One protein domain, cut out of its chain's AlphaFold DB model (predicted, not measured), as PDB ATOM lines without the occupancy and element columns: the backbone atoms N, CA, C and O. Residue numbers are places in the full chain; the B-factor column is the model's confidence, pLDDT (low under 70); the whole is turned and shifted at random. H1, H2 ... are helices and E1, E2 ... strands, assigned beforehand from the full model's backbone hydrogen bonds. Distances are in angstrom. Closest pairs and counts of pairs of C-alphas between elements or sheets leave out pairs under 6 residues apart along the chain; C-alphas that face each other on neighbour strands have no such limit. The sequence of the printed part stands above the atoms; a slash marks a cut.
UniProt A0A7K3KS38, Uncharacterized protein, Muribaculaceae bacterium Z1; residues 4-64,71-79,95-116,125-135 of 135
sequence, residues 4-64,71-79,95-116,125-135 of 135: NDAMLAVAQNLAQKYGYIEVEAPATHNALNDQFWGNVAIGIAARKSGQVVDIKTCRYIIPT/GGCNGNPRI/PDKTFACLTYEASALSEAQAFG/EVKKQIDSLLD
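This is residues 4 to 64, 71 to 79, 95 to 116 and 125 to 135 of the 135 residues of an uncharacterized protein of Muribaculaceae bacterium Z1 (UniProt A0A7K3KS38). Two two-stranded ribbons, E1 with E2 and the hairpin E3 with E4, stand apart from each other, and a pair of helices bridges them: H1 runs along E2 over one face of the first ribbon, and H3 lies over one face of the hairpin and touches H1. H2 sits beyond the end of the first ribbon where E1 ends and E2 begins, and adds to the length. The printed part has 103 residues, with three named helices and four named strands in the order H1 E1 H2 E2 E3 E4 H3; the class is mixed, helices and strands, and both sheets are antiparallel. The whole is only just compact, close to loose, with a radius of gyration of the C-alphas of 15.1 A, and spans 44 by 33 by 25 A.

Look first at E1, residues 21 to 30, and E2, residues 54 to 61, antiparallel neighbours at 165 degrees; N 29 and O 55 are 2.8 A apart, within hydrogen-bond range. E1 bends by 50 degrees at residue 27. Residues 60 to 61 of E2 pair antiparallel with residues 78 to 79. From E2 go to H1, residues 4 to 18: the closest C-alphas are those of Asn 4 and Lys 56, 5.5 A apart. With its residues 6 to 10 alone H1 touches H3, residues 125 to 134, closest at the C-alphas of Ala 6 and Ile 130, 5.4 A; they run opposite ways at a steep tilt of 39 degrees. Next find the hairpin of E3, residues 99 to 105, and E4, residues 108 to 115, antiparallel at 165 degrees, with N 101 and O 113 2.8 A apart, within hydrogen-bond range. E4 bends by 53 degrees at residue 111. The closest C-alphas of E3 and H3 are those of Leu 102 and Lys 127, 7.5 A. E2 is apart from E3 and from E4. H2, residues 37 to 48, touches no helix; its closest C-alpha to E1 is that of Gly 43, 7.7 A from Asn 30. In H1, H2 and H3 every O i to N i+4 pair is within hydrogen-bond range.

Find C-alpha 21 at (96.568, 112.414, 92.021); from there E1 runs 24.3 A to residue 30. E2 measures 23.3 A, E4 21.2 A and E3 20.5 A. H1 begins at C-alpha 4, (80.015, 102.036, 94.384), and is 21.0 A long; H2 measures 16.8 A. H3, 14.5 A, ends at C-alpha 134, (71.612, 107.503, 95.703).

The two C-alphas farthest apart, those of Ser 49 and Thr 64, are 45.0 A apart. Look for three cuts: C-alphas 64 and 71 are 11.5 A apart, 79 and 95 11.0 A, and 116 and 125 15.1 A. Of the links printed whole, H1 to E1, H2 to E2 and E3 to E4 are tight, and E1 to H2 is short. The mean pLDDT of the printed part is 92.9; residues 71 to 75 are under 70.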
ATOM      1  N   ASN A   4      78.676 102.053  94.966       95.00
ATOM      2  CA  ASN A   4      80.015 102.036  94.384       95.00
ATOM      3  C   ASN A   4      80.231 103.218  93.427       95.00
ATOM      4  O   ASN A   4      81.266 103.874  93.484       95.00
ATOM      5  N   ASP A   5      79.251 103.511  92.570       96.06
ATOM      6  CA  ASP A   5      79.341 104.631  91.628       96.06
ATOM      7  C   ASP A   5      79.296 105.984  92.350       96.06
ATOM      8  O   ASP A   5      80.071 106.881  92.020       96.06
ATOM      9  N   ALA A   6      78.449 106.108  93.378       97.50
ATOM     10  CA  ALA A   6      78.347 107.316  94.192       97.50
ATOM     11  C   ALA A   6      79.653 107.599  94.945       97.50
ATOM     12  O   ALA A   6      80.176 108.712  94.892       97.50
ATOM     13  N   MET A   7      80.228 106.581  95.594       97.62
ATOM     14  CA  MET A   7      81.510 106.707  96.289       97.62
ATOM     15  C   MET A   7      82.644 107.069  95.334       97.62
ATOM     16  O   MET A   7      83.463 107.914  95.686       97.62
ATOM     17  N   LEU A   8      82.694 106.476  94.136       97.69
ATOM     18  CA  LEU A   8      83.700 106.827  93.131       97.69
ATOM     19  C   LEU A   8      83.594 108.291  92.705       97.69
ATOM     20  O   LEU A   8      84.608 108.986  92.679       97.69
ATOM     21  N   ALA A   9      82.380 108.765  92.414       97.94
ATOM     22  CA  ALA A   9      82.147 110.152  92.028       97.94
ATOM     23  C   ALA A   9      82.571 111.122  93.143       97.94
ATOM     24  O   ALA A   9      83.281 112.096  92.893       97.94
ATOM     25  N   VAL A  10      82.202 110.827  94.392       98.31
ATOM     26  CA  VAL A  10      82.586 111.648  95.549       98.31
ATOM     27  C   VAL A  10      84.097 111.601  95.794       98.31
ATOM     28  O   VAL A  10      84.712 112.648  95.995       98.31
ATOM     29  N   ALA A  11      84.726 110.427  95.713       98.31
ATOM     30  CA  ALA A  11      86.175 110.282  95.849       98.31
ATOM     31  C   ALA A  11      86.928 111.094  94.785       98.31
ATOM     32  O   ALA A  11      87.872 111.808  95.121       98.31
ATOM     33  N   GLN A  12      86.479 111.037  93.528       98.19
ATOM     34  CA  GLN A  12      87.054 111.804  92.424       98.19
ATOM     35  C   GLN A  12      86.893 113.316  92.633       98.19
ATOM     36  O   GLN A  12      87.859 114.064  92.478       98.19
ATOM     37  N   ASN A  13      85.703 113.775  93.036       97.94
ATOM     38  CA  ASN A  13      85.441 115.191  93.301       97.94
ATOM     39  C   ASN A  13      86.320 115.731  94.436       97.94
ATOM     40  O   ASN A  13      86.884 116.820  94.329       97.94
ATOM     41  N   LEU A  14      86.475 114.966  95.520       97.38
ATOM     42  CA  LEU A  14      87.358 115.335  96.627       97.38
ATOM     43  C   LEU A  14      88.825 115.331  96.199       97.38
ATOM     44  O   LEU A  14      89.553 116.264  96.537       97.38
ATOM     45  N   ALA A  15      89.251 114.324  95.434       97.00
ATOM     46  CA  ALA A  15      90.607 114.255  94.910       97.00
ATOM     47  C   ALA A  15      90.939 115.503  94.080       97.00
ATOM     48  O   ALA A  15      91.945 116.156  94.340       97.00
ATOM     49  N   GLN A  16      90.047 115.909  93.173       96.44
ATOM     50  CA  GLN A  16      90.202 117.138  92.390       96.44
ATOM     51  C   GLN A  16      90.208 118.392  93.270       96.44
ATOM     52  O   GLN A  16      91.085 119.241  93.123       96.44
ATOM     53  N   LYS A  17      89.264 118.498  94.214       95.56
ATOM     54  CA  LYS A  17      89.133 119.651  95.115       95.56
ATOM     55  C   LYS A  17      90.394 119.899  95.943       95.56
ATOM     56  O   LYS A  17      90.759 121.051  96.157       95.56
ATOM     57  N   TYR A  18      91.027 118.835  96.432       92.75
ATOM     58  CA  TYR A  18      92.180 118.923  97.330       92.75
ATOM     59  C   TYR A  18      93.525 118.629  96.645       92.75
ATOM     60  O   TYR A  18      94.549 118.588  97.322       92.75
ATOM     61  N   GLY A  19      93.546 118.441  95.322       93.88
ATOM     62  CA  GLY A  19      94.780 118.263  94.549       93.88
ATOM     63  C   GLY A  19      95.449 116.891  94.695       93.88
ATOM     64  O   GLY A  19      96.668 116.791  94.579       93.88
ATOM     65  N   TYR A  20      94.678 115.834  94.954       95.44
ATOM     66  CA  TYR A  20      95.185 114.462  94.952       95.44
ATOM     67  C   TYR A  20      95.335 113.946  93.519       95.44
ATOM     68  O   TYR A  20      94.515 114.243  92.650       95.44
ATOM     69  N   ILE A  21      96.341 113.103  93.293       95.50
ATOM     70  CA  ILE A  21      96.568 112.414  92.021       95.50
ATOM     71  C   ILE A  21      96.108 110.961  92.100       95.50
ATOM     72  O   ILE A  21      96.253 110.314  93.138       95.50
ATOM     73  N   GLU A  22      95.567 110.443  91.000       97.19
ATOM     74  CA  GLU A  22      95.208 109.030  90.872       97.19
ATOM     75  C   GLU A  22      96.474 108.177  90.745       97.19
ATOM     76  O   GLU A  22      97.341 108.454  89.917       97.19
ATOM     77  N   VAL A  23      96.575 107.136  91.568       95.69
ATOM     78  CA  VAL A  23      97.658 106.139  91.494       95.69
ATOM     79  C   VAL A  23      97.135 104.723  91.285       95.69
ATOM     80  O   VAL A  23      97.876 103.865  90.816       95.69
ATOM     81  N   GLU A  24      95.857 104.484  91.588       94.94
ATOM     82  CA  GLU A  24      95.148 103.261  91.215       94.94
ATOM     83  C   GLU A  24      93.782 103.652  90.655       94.94
ATOM     84  O   GLU A  24      92.923 104.165  91.383       94.94
ATOM     85  N   ALA A  25      93.612 103.415  89.354       94.75
ATOM     86  CA  ALA A  25      92.371 103.679  88.642       94.75
ATOM     87  C   ALA A  25      91.219 102.813  89.177       94.75
ATOM     88  O   ALA A  25      91.465 101.734  89.732       94.75
ATOM     89  N   PRO A  26      89.957 103.241  88.983       95.94
ATOM     90  CA  PRO A  26      88.806 102.476  89.417       95.94
ATOM     91  C   PRO A  26      88.787 101.041  88.885       95.94
ATOM     92  O   PRO A  26      88.814 100.821  87.673       95.94
ATOM     93  N   ALA A  27      88.689 100.062  89.782       96.25
ATOM     94  CA  ALA A  27      88.663  98.645  89.429       96.25
ATOM     95  C   ALA A  27      87.619  97.882  90.247       96.25
ATOM     96  O   ALA A  27      87.294  98.259  91.371       96.25
ATOM     97  N   THR A  28      87.092  96.791  89.690       96.94
ATOM     98  CA  THR A  28      86.232  95.872  90.442       96.94
ATOM     99  C   THR A  28      87.093  94.972  91.320       96.94
ATOM    100  O   THR A  28      88.007  94.312  90.826       96.94
ATOM    101  N   HIS A  29      86.773  94.909  92.608       96.19
ATOM    102  CA  HIS A  29      87.452  94.066  93.585       96.19
ATOM    103  C   HIS A  29      86.478  93.069  94.205       96.19
ATOM    104  O   HIS A  29      85.422  93.458  94.706       96.19
ATOM    105  N   ASN A  30      86.854  91.790  94.178       97.12
ATOM    106  CA  ASN A  30      86.028  90.682  94.646       97.12
ATOM    107  C   ASN A  30      86.422  90.256  96.059       97.12
ATOM    108  O   ASN A  30      87.599  90.012  96.331       97.12
ATOM    109  N   ALA A  31      85.431  90.067  96.930       97.00
ATOM    110  CA  ALA A  31      85.645  89.722  98.333       97.00
ATOM    111  C   ALA A  31      86.437  88.414  98.544       97.00
ATOM    112  O   ALA A  31      87.174  88.299  99.519       97.00
ATOM    113  N   LEU A  32      86.327  87.434  97.636       96.88
ATOM    114  CA  LEU A  32      87.074  86.166  97.710       96.88
ATOM    115  C   LEU A  32      88.576  86.332  97.462       96.88
ATOM    116  O   LEU A  32      89.349  85.477  97.883       96.88
ATOM    117  N   ASN A  33      88.967  87.401  96.767       95.19
ATOM    118  CA  ASN A  33      90.353  87.688  96.400       95.19
ATOM    119  C   ASN A  33      90.987  88.734  97.331       95.19
ATOM    120  O   ASN A  33      92.080  89.231  97.057       95.19
ATOM    121  N   ASP A  34      90.293  89.108  98.405       95.94
ATOM    122  CA  ASP A  34      90.764  90.093  99.367       95.94
ATOM    123  C   ASP A  34      91.839  89.510 100.299       95.94
ATOM    124  O   ASP A  34      91.870  88.312 100.583       95.94
ATOM    125  N   GLN A  35      92.724  90.366 100.804       94.06
ATOM    126  CA  GLN A  35      93.733  89.976 101.789       94.06
ATOM    127  C   GLN A  35      93.160  89.912 103.213       94.06
ATOM    128  O   GLN A  35      93.689  89.196 104.066       94.06
ATOM    129  N   PHE A  36      92.080  90.643 103.493       95.38
ATOM    130  CA  PHE A  36      91.394  90.615 104.774       95.38
ATOM    131  C   PHE A  36      90.453  89.409 104.860       95.38
ATOM    132  O   PHE A  36      89.449  89.313 104.152       95.38
ATOM    133  N   TRP A  37      90.737  88.508 105.805       96.88
ATOM    134  CA  TRP A  37      89.975  87.271 106.005       96.88
ATOM    135  C   TRP A  37      88.468  87.495 106.213       96.88
ATOM    136  O   TRP A  37      87.673  86.640 105.826       96.88
ATOM    137  N   GLY A  38      88.060  88.630 106.797       96.88
ATOM    138  CA  GLY A  38      86.647  88.955 107.005       96.88
ATOM    139  C   GLY A  38      85.894  89.155 105.688       96.88
ATOM    140  O   GLY A  38      84.778  88.661 105.537       96.88
ATOM    141  N   ASN A  39      86.528  89.790 104.697       97.50
ATOM    142  CA  ASN A  39      85.976  89.926 103.345       97.50
ATOM    143  C   ASN A  39      85.891  88.557 102.659       97.50
ATOM    144  O   ASN A  39      84.840  88.193 102.131       97.50
ATOM    145  N   VAL A  40      86.952  87.752 102.773       97.69
ATOM    146  CA  VAL A  40      86.989  86.392 102.214       97.69
ATOM    147  C   VAL A  40      85.873  85.520 102.796       97.69
ATOM    148  O   VAL A  40      85.185  84.821 102.051       97.69
ATOM    149  N   ALA A  41      85.633  85.588 104.108       97.75
ATOM    150  CA  ALA A  41      84.565  84.842 104.771       97.75
ATOM    151  C   ALA A  41      83.173  85.209 104.224       97.75
ATOM    152  O   ALA A  41      82.373  84.315 103.932       97.75
ATOM    153  N   ILE A  42      82.908  86.504 104.021       97.50
ATOM    154  CA  ILE A  42      81.666  86.991 103.401       97.50
ATOM    155  C   ILE A  42      81.551  86.508 101.952       97.50
ATOM    156  O   ILE A  42      80.504  85.990 101.561       97.50
ATOM    157  N   GLY A  43      82.634  86.585 101.175       97.12
ATOM    158  CA  GLY A  43      82.673  86.081  99.804       97.12
ATOM    159  C   GLY A  43      82.357  84.583  99.712       97.12
ATOM    160  O   GLY A  43      81.585  84.162  98.850       97.12
ATOM    161  N   ILE A  44      82.901  83.763 100.621       97.56
ATOM    162  CA  ILE A  44      82.624  82.317 100.673       97.56
ATOM    163  C   ILE A  44      81.148  82.064 100.992       97.56
ATOM    164  O   ILE A  44      80.531  81.192 100.375       97.56
ATOM    165  N   ALA A  45      80.578  82.803 101.946       96.88
ATOM    166  CA  ALA A  45      79.172  82.669 102.316       96.88
ATOM    167  C   ALA A  45      78.240  83.035 101.148       96.88
ATOM    168  O   ALA A  45      77.354  82.250 100.815       96.88
ATOM    169  N   ALA A  46      78.495  84.159 100.476       95.62
ATOM    170  CA  ALA A  46      77.729  84.595  99.309       95.62
ATOM    171  C   ALA A  46      77.841  83.609  98.135       95.62
ATOM    172  O   ALA A  46      76.847  83.274  97.492       95.62
ATOM    173  N   ARG A  47      79.028  83.043  97.894       95.88
ATOM    174  CA  ARG A  47      79.214  82.050  96.827       95.88
ATOM    175  C   ARG A  47      78.367  80.793  97.043       95.88
ATOM    176  O   ARG A  47      77.892  80.213  96.069       95.88
ATOM    177  N   LYS A  48      78.143  80.374  98.295       94.56
ATOM    178  CA  LYS A  48      77.275  79.223  98.618       94.56
ATOM    179  C   LYS A  48      75.806  79.469  98.260       94.56
ATOM    180  O   LYS A  48      75.107  78.508  97.960       94.56
ATOM    181  N   SER A  49      75.353  80.722  98.265       94.12
ATOM    182  CA  SER A  49      74.014  81.123  97.813       94.12
ATOM    183  C   SER A  49      73.966  81.540  96.335       94.12
ATOM    184  O   SER A  49      72.938  82.028  95.874       94.12
ATOM    185  N   GLY A  50      75.055  81.344  95.578       94.25
ATOM    186  CA  GLY A  50      75.142  81.720  94.163       94.25
ATOM    187  C   GLY A  50      75.329  83.220  93.916       94.25
ATOM    188  O   GLY A  50      75.148  83.677  92.791       94.25
ATOM    189  N   GLN A  51      75.681  83.989  94.949       95.06
ATOM    190  CA  GLN A  51      75.916  85.429  94.871       95.06
ATOM    191  C   GLN A  51      77.410  85.758  94.768       95.06
ATOM    192  O   GLN A  51      78.281  84.962  95.131       95.06
ATOM    193  N   VAL A  52      77.698  86.966  94.287       95.06
ATOM    194  CA  VAL A  52      79.044  87.539  94.195       95.06
ATOM    195  C   VAL A  52      79.062  88.850  94.976       95.06
ATOM    196  O   VAL A  52      78.103  89.616  94.911       95.06
ATOM    197  N   VAL A  53      80.137  89.089  95.729       96.06
ATOM    198  CA  VAL A  53      80.336  90.316  96.510       96.06
ATOM    199  C   VAL A  53      81.516  91.069  95.920       96.06
ATOM    200  O   VAL A  53      82.671  90.707  96.155       96.06
ATOM    201  N   ASP A  54      81.189  92.108  95.157       96.31
ATOM    202  CA  ASP A  54      82.140  92.977  94.480       96.31
ATOM    203  C   ASP A  54      81.928  94.434  94.899       96.31
ATOM    204  O   ASP A  54      80.797  94.893  95.092       96.31
ATOM    205  N   ILE A  55      83.026  95.181  94.981       96.25
ATOM    206  CA  ILE A  55      83.011  96.640  95.120       96.25
ATOM    207  C   ILE A  55      83.845  97.279  94.016       96.25
ATOM    208  O   ILE A  55      84.624  96.602  93.345       96.25
ATOM    209  N   LYS A  56      83.727  98.597  93.859       96.75
ATOM    210  CA  LYS A  56      84.680  99.370  93.065       96.75
ATOM    211  C   LYS A  56      85.689 100.041  93.985       96.75
ATOM    212  O   LYS A  56      85.298 100.748  94.904       96.75
ATOM    213  N   THR A  57      86.972  99.819  93.737       96.81
ATOM    214  CA  THR A  57      88.083 100.428  94.475       96.81
ATOM    215  C   THR A  57      88.703 101.548  93.658       96.81
ATOM    216  O   THR A  57      88.531 101.584  92.447       96.81
ATOM    217  N   CYS A  58      89.418 102.464  94.302       97.38
ATOM    218  CA  CYS A  58      90.274 103.468  93.661       97.38
ATOM    219  C   CYS A  58      91.283 103.983  94.690       97.38
ATOM    220  O   CYS A  58      91.033 103.867  95.895       97.38
ATOM    221  N   ARG A  59      92.379 104.609  94.252       97.44
ATOM    222  CA  ARG A  59      93.336 105.251  95.163       97.44
ATOM    223  C   ARG A  59      93.880 106.553  94.600       97.44
ATOM    224  O   ARG A  59      94.472 106.584  93.523       97.44
ATOM    225  N   TYR A  60      93.765 107.590  95.418       97.06
ATOM    226  CA  TYR A  60      94.353 108.897  95.205       97.06
ATOM    227  C   TYR A  60      95.282 109.258  96.363       97.06
ATOM    228  O   TYR A  60      94.979 108.966  97.525       97.06
ATOM    229  N   ILE A  61      96.393 109.923  96.065       94.31
ATOM    230  CA  ILE A  61      97.372 110.377  97.062       94.31
ATOM    231  C   ILE A  61      97.792 111.819  96.796       94.31
ATOM    232  O   ILE A  61      97.699 112.297  95.667       94.31
ATOM    233  N   ILE A  62      98.314 112.488  97.818       90.50
ATOM    234  CA  ILE A  62      99.170 113.660  97.621       90.50
ATOM    235  C   ILE A  62     100.621 113.169  97.684       90.50
ATOM    236  O   ILE A  62     100.981 112.512  98.666       90.50
ATOM    237  N   PRO A  63     101.458 113.434  96.665       79.62
ATOM    238  CA  PRO A  63     102.880 113.136  96.746       79.62
ATOM    239  C   PRO A  63     103.503 113.894  97.919       79.62
ATOM    240  O   PRO A  63     103.391 115.112  98.003       79.62
ATOM    241  N   THR A  64     104.162 113.169  98.815       74.25
ATOM    242  CA  THR A  64     104.913 113.735  99.944       74.25
ATOM    243  C   THR A  64     106.374 113.346  99.798       74.25
ATOM    244  O   THR A  64     106.660 112.174  99.514       74.25
ATOM    245  N   GLY A  71     104.731 110.724 110.474       49.81
ATOM    246  CA  GLY A  71     103.496 109.994 110.727       49.81
ATOM    247  C   GLY A  71     102.638 110.637 111.813       49.81
ATOM    248  O   GLY A  71     102.988 110.656 112.991       49.81
ATOM    249  N   GLY A  72     101.472 111.136 111.408       44.84
ATOM    250  CA  GLY A  72     100.325 111.250 112.301       44.84
ATOM    251  C   GLY A  72      99.613 109.903 112.438       44.84
ATOM    252  O   GLY A  72      99.866 108.967 111.681       44.84
ATOM    253  N   CYS A  73      98.653 109.833 113.358       43.69
ATOM    254  CA  CYS A  73      97.786 108.674 113.590       43.69
ATOM    255  C   CYS A  73      97.035 108.156 112.339       43.69
ATOM    256  O   CYS A  73      96.555 107.028 112.370       43.69
ATOM    257  N   ASN A  74      96.995 108.923 111.238       54.75
ATOM    258  CA  ASN A  74      96.224 108.626 110.021       54.75
ATOM    259  C   ASN A  74      97.072 108.466 108.736       54.75
ATOM    260  O   ASN A  74      96.517 108.450 107.635       54.75
ATOM    261  N   GLY A  75      98.400 108.317 108.860       66.00
ATOM    262  CA  GLY A  75      99.307 108.094 107.722       66.00
ATOM    263  C   GLY A  75      99.393 109.270 106.736       66.00
ATOM    264  O   GLY A  75      98.992 110.387 107.053       66.00
ATOM    265  N   ASN A  76      99.941 109.017 105.540       80.62
ATOM    266  CA  ASN A  76     100.019 110.012 104.465       80.62
ATOM    267  C   ASN A  76      98.616 110.347 103.920       80.62
ATOM    268  O   ASN A  76      97.771 109.444 103.853       80.62
ATOM    269  N   PRO A  77      98.371 111.597 103.479       89.62
ATOM    270  CA  PRO A  77      97.093 111.988 102.900       89.62
ATOM    271  C   PRO A  77      96.720 111.087 101.721       89.62
ATOM    272  O   PRO A  77      97.470 110.950 100.750       89.62
ATOM    273  N   ARG A  78      95.542 110.465 101.805       94.06
ATOM    274  CA  ARG A  78      95.016 109.569 100.766       94.06
ATOM    275  C   ARG A  78      93.495 109.564 100.736       94.06
ATOM    276  O   ARG A  78      92.857 109.680 101.779       94.06
ATOM    277  N   ILE A  79      92.935 109.336  99.556       97.31
ATOM    278  CA  ILE A  79      91.515 109.043  99.352       97.31
ATOM    279  C   ILE A  79      91.437 107.697  98.653       97.31
ATOM    280  O   ILE A  79      92.048 107.518  97.603       97.31
ATOM    281  N   PRO A  95      95.512 116.639 104.258       88.12
ATOM    282  CA  PRO A  95      96.842 117.111 104.675       88.12
ATOM    283  C   PRO A  95      96.920 117.650 106.105       88.12
ATOM    284  O   PRO A  95      97.937 117.502 106.777       88.12
ATOM    285  N   ASP A  96      95.833 118.243 106.593       88.44
ATOM    286  CA  ASP A  96      95.698 118.773 107.955       88.44
ATOM    287  C   ASP A  96      95.413 117.681 109.006       88.44
ATOM    288  O   ASP A  96      95.118 117.989 110.162       88.44
ATOM    289  N   LYS A  97      95.521 116.402 108.617       86.94
ATOM    290  CA  LYS A  97      95.208 115.206 109.417       86.94
ATOM    291  C   LYS A  97      93.714 115.018 109.708       86.94
ATOM    292  O   LYS A  97      93.370 114.116 110.480       86.94
ATOM    293  N   THR A  98      92.831 115.805 109.090       93.25
ATOM    294  CA  THR A  98      91.388 115.547 109.107       93.25
ATOM    295  C   THR A  98      91.103 114.220 108.407       93.25
ATOM    296  O   THR A  98      91.592 113.965 107.306       93.25
ATOM    297  N   PHE A  99      90.316 113.359 109.046       95.00
ATOM    298  CA  PHE A  99      90.018 112.023 108.547       95.00
ATOM    299  C   PHE A  99      88.533 111.701 108.654       95.00
ATOM    300  O   PHE A  99      87.903 111.981 109.674       95.00
ATOM    301  N   ALA A 100      88.017 111.033 107.624       97.25
ATOM    302  CA  ALA A 100      86.699 110.424 107.617       97.25
ATOM    303  C   ALA A 100      86.738 109.071 106.897       97.25
ATOM    304  O   ALA A 100      87.373 108.921 105.853       97.25
ATOM    305  N   CYS A 101      86.024 108.094 107.438       97.06
ATOM    306  CA  CYS A 101      85.819 106.787 106.842       97.06
ATOM    307  C   CYS A 101      84.340 106.425 106.926       97.06
ATOM    308  O   CYS A 101      83.750 106.524 107.999       97.06
ATOM    309  N   LEU A 102      83.730 106.063 105.797       98.44
ATOM    310  CA  LEU A 102      82.307 105.750 105.700       98.44
ATOM    311  C   LEU A 102      82.119 104.385 105.040       98.44
ATOM    312  O   LEU A 102      82.531 104.194 103.896       98.44
ATOM    313  N   THR A 103      81.447 103.470 105.733       98.25
ATOM    314  CA  THR A 103      81.068 102.146 105.220       98.25
ATOM    315  C   THR A 103      79.574 102.123 104.933       98.25
ATOM    316  O   THR A 103      78.778 102.553 105.771       98.25
ATOM    317  N   TYR A 104      79.183 101.616 103.763       97.38
ATOM    318  CA  TYR A 104      77.778 101.529 103.355       97.38
ATOM    319  C   TYR A 104      77.321 100.083 103.201       97.38
ATOM    320  O   TYR A 104      78.042  99.230 102.693       97.38
ATOM    321  N   GLU A 105      76.074  99.826 103.571       94.44
ATOM    322  CA  GLU A 105      75.397  98.544 103.425       94.44
ATOM    323  C   GLU A 105      73.994  98.785 102.882       94.44
ATOM    324  O   GLU A 105      73.283  99.652 103.378       94.44
ATOM    325  N   ALA A 106      73.594  98.030 101.855       88.88
ATOM    326  CA  ALA A 106      72.252  98.125 101.272       88.88
ATOM    327  C   ALA A 106      71.805  99.575 100.964       88.88
ATOM    328  O   ALA A 106      70.671  99.954 101.237       88.88
ATOM    329  N   SER A 107      72.711 100.387 100.404       90.25
ATOM    330  CA  SER A 107      72.477 101.805 100.074       90.25
ATOM    331  C   SER A 107      72.260 102.752 101.258       90.25
ATOM    332  O   SER A 107      71.868 103.893 101.050       90.25
ATOM    333  N   ALA A 108      72.585 102.333 102.480       94.56
ATOM    334  CA  ALA A 108      72.585 103.189 103.658       94.56
ATOM    335  C   ALA A 108      73.959 103.198 104.334       94.56
ATOM    336  O   ALA A 108      74.708 102.220 104.285       94.56
ATOM    337  N   LEU A 109      74.286 104.303 105.004       96.56
ATOM    338  CA  LEU A 109      75.465 104.371 105.862       96.56
ATOM    339  C   LEU A 109      75.314 103.372 107.020       96.56
ATOM    340  O   LEU A 109      74.388 103.499 107.820       96.56
ATOM    341  N   SER A 110      76.239 102.419 107.136       96.69
ATOM    342  CA  SER A 110      76.258 101.447 108.237       96.69
ATOM    343  C   SER A 110      77.209 101.849 109.362       96.69
ATOM    344  O   SER A 110      76.946 101.571 110.526       96.69
ATOM    345  N   GLU A 111      78.334 102.482 109.023       96.75
ATOM    346  CA  GLU A 111      79.364 102.888 109.982       96.75
ATOM    347  C   GLU A 111      80.086 104.142 109.482       96.75
ATOM    348  O   GLU A 111      80.369 104.261 108.288       96.75
ATOM    349  N   ALA A 112      80.425 105.050 110.401       97.06
ATOM    350  CA  ALA A 112      81.329 106.159 110.134       97.06
ATOM    351  C   ALA A 112      82.365 106.314 111.254       97.06
ATOM    352  O   ALA A 112      82.032 106.243 112.436       97.06
ATOM    353  N   GLN A 113      83.611 106.574 110.867       96.06
ATOM    354  CA  GLN A 113      84.712 106.916 111.763       96.06
ATOM    355  C   GLN A 113      85.281 108.268 111.341       96.06
ATOM    356  O   GLN A 113      85.459 108.524 110.152       96.06
ATOM    357  N   ALA A 114      85.560 109.139 112.303       96.38
ATOM    358  CA  ALA A 114      85.977 110.507 112.036       96.38
ATOM    359  C   ALA A 114      86.961 110.988 113.102       96.38
ATOM    360  O   ALA A 114      86.710 110.829 114.296       96.38
ATOM    361  N   PHE A 115      88.071 111.589 112.669       92.44
ATOM    362  CA  PHE A 115      89.132 112.081 113.552       92.44
ATOM    363  C   PHE A 115      89.746 113.377 113.012       92.44
ATOM    364  O   PHE A 115      89.590 113.725 111.841       92.44
ATOM    365  N   GLY A 116      90.518 114.056 113.861       89.75
ATOM    366  CA  GLY A 116      91.231 115.276 113.491       89.75
ATOM    367  C   GLY A 116      90.362 116.538 113.558       89.75
ATOM    368  O   GLY A 116      89.240 116.481 114.062       89.75
ATOM    369  N   GLU A 125      79.480 115.847 105.483       98.06
ATOM    370  CA  GLU A 125      79.454 116.391 104.124       98.06
ATOM    371  C   GLU A 125      79.611 115.287 103.070       98.06
ATOM    372  O   GLU A 125      78.844 115.224 102.111       98.06
ATOM    373  N   VAL A 126      80.545 114.357 103.275       98.25
ATOM    374  CA  VAL A 126      80.753 113.209 102.380       98.25
ATOM    375  C   VAL A 126      79.520 112.313 102.353       98.25
ATOM    376  O   VAL A 126      79.085 111.908 101.276       98.25
ATOM    377  N   LYS A 127      78.921 112.036 103.519       98.25
ATOM    378  CA  LYS A 127      77.670 111.276 103.608       98.25
ATOM    379  C   LYS A 127      76.572 111.948 102.785       98.25
ATOM    380  O   LYS A 127      75.970 111.296 101.944       98.25
ATOM    381  N   LYS A 128      76.360 113.252 102.989       98.06
ATOM    382  CA  LYS A 128      75.354 114.031 102.260       98.06
ATOM    383  C   LYS A 128      75.564 113.962 100.745       98.06
ATOM    384  O   LYS A 128      74.593 113.791 100.016       98.06
ATOM    385  N   GLN A 129      76.806 114.079 100.275       98.06
ATOM    386  CA  GLN A 129      77.120 113.965  98.848       98.06
ATOM    387  C   GLN A 129      76.812 112.565  98.303       98.06
ATOM    388  O   GLN A 129      76.185 112.464  97.253       98.06
ATOM    389  N   ILE A 130      77.202 111.497  99.010       98.00
ATOM    390  CA  ILE A 130      76.897 110.119  98.591       98.00
ATOM    391  C   ILE A 130      75.382 109.901  98.545       98.00
ATOM    392  O   ILE A 130      74.875 109.475  97.512       98.00
ATOM    393  N   ASP A 131      74.667 110.237  99.618       97.38
ATOM    394  CA  ASP A 131      73.215 110.049  99.705       97.38
ATOM    395  C   ASP A 131      72.481 110.801  98.586       97.38
ATOM    396  O   ASP A 131      71.622 110.227  97.929       97.38
ATOM    397  N   SER A 132      72.893 112.038  98.283       97.06
ATOM    398  CA  SER A 132      72.282 112.838  97.208       97.06
ATOM    399  C   SER A 132      72.426 112.241  95.807       97.06
ATOM    400  O   SER A 132      71.714 112.640  94.890       97.06
ATOM    401  N   LEU A 133      73.372 111.317  95.621       96.62
ATOM    402  CA  LEU A 133      73.544 110.576  94.377       96.62
ATOM    403  C   LEU A 133      72.770 109.243  94.390       96.62
ATOM    404  O   LEU A 133      72.562 108.637  93.337       96.62
ATOM    405  N   LEU A 134      72.381 108.741  95.562       93.81
ATOM    406  CA  LEU A 134      71.612 107.503  95.703       93.81
ATOM    407  C   LEU A 134      70.104 107.714  95.544       93.81
ATOM    408  O   LEU A 134      69.448 106.773  95.089       93.81
ATOM    409  N   ASP A 135      69.613 108.909  95.881       77.19
ATOM    410  CA  ASP A 135      68.242 109.383  95.626       77.19
ATOM    411  C   ASP A 135      67.895 109.417  94.120       77.19
ATOM    412  O   ASP A 135      66.741 109.063  93.776       77.19
TER     413      ASP A 135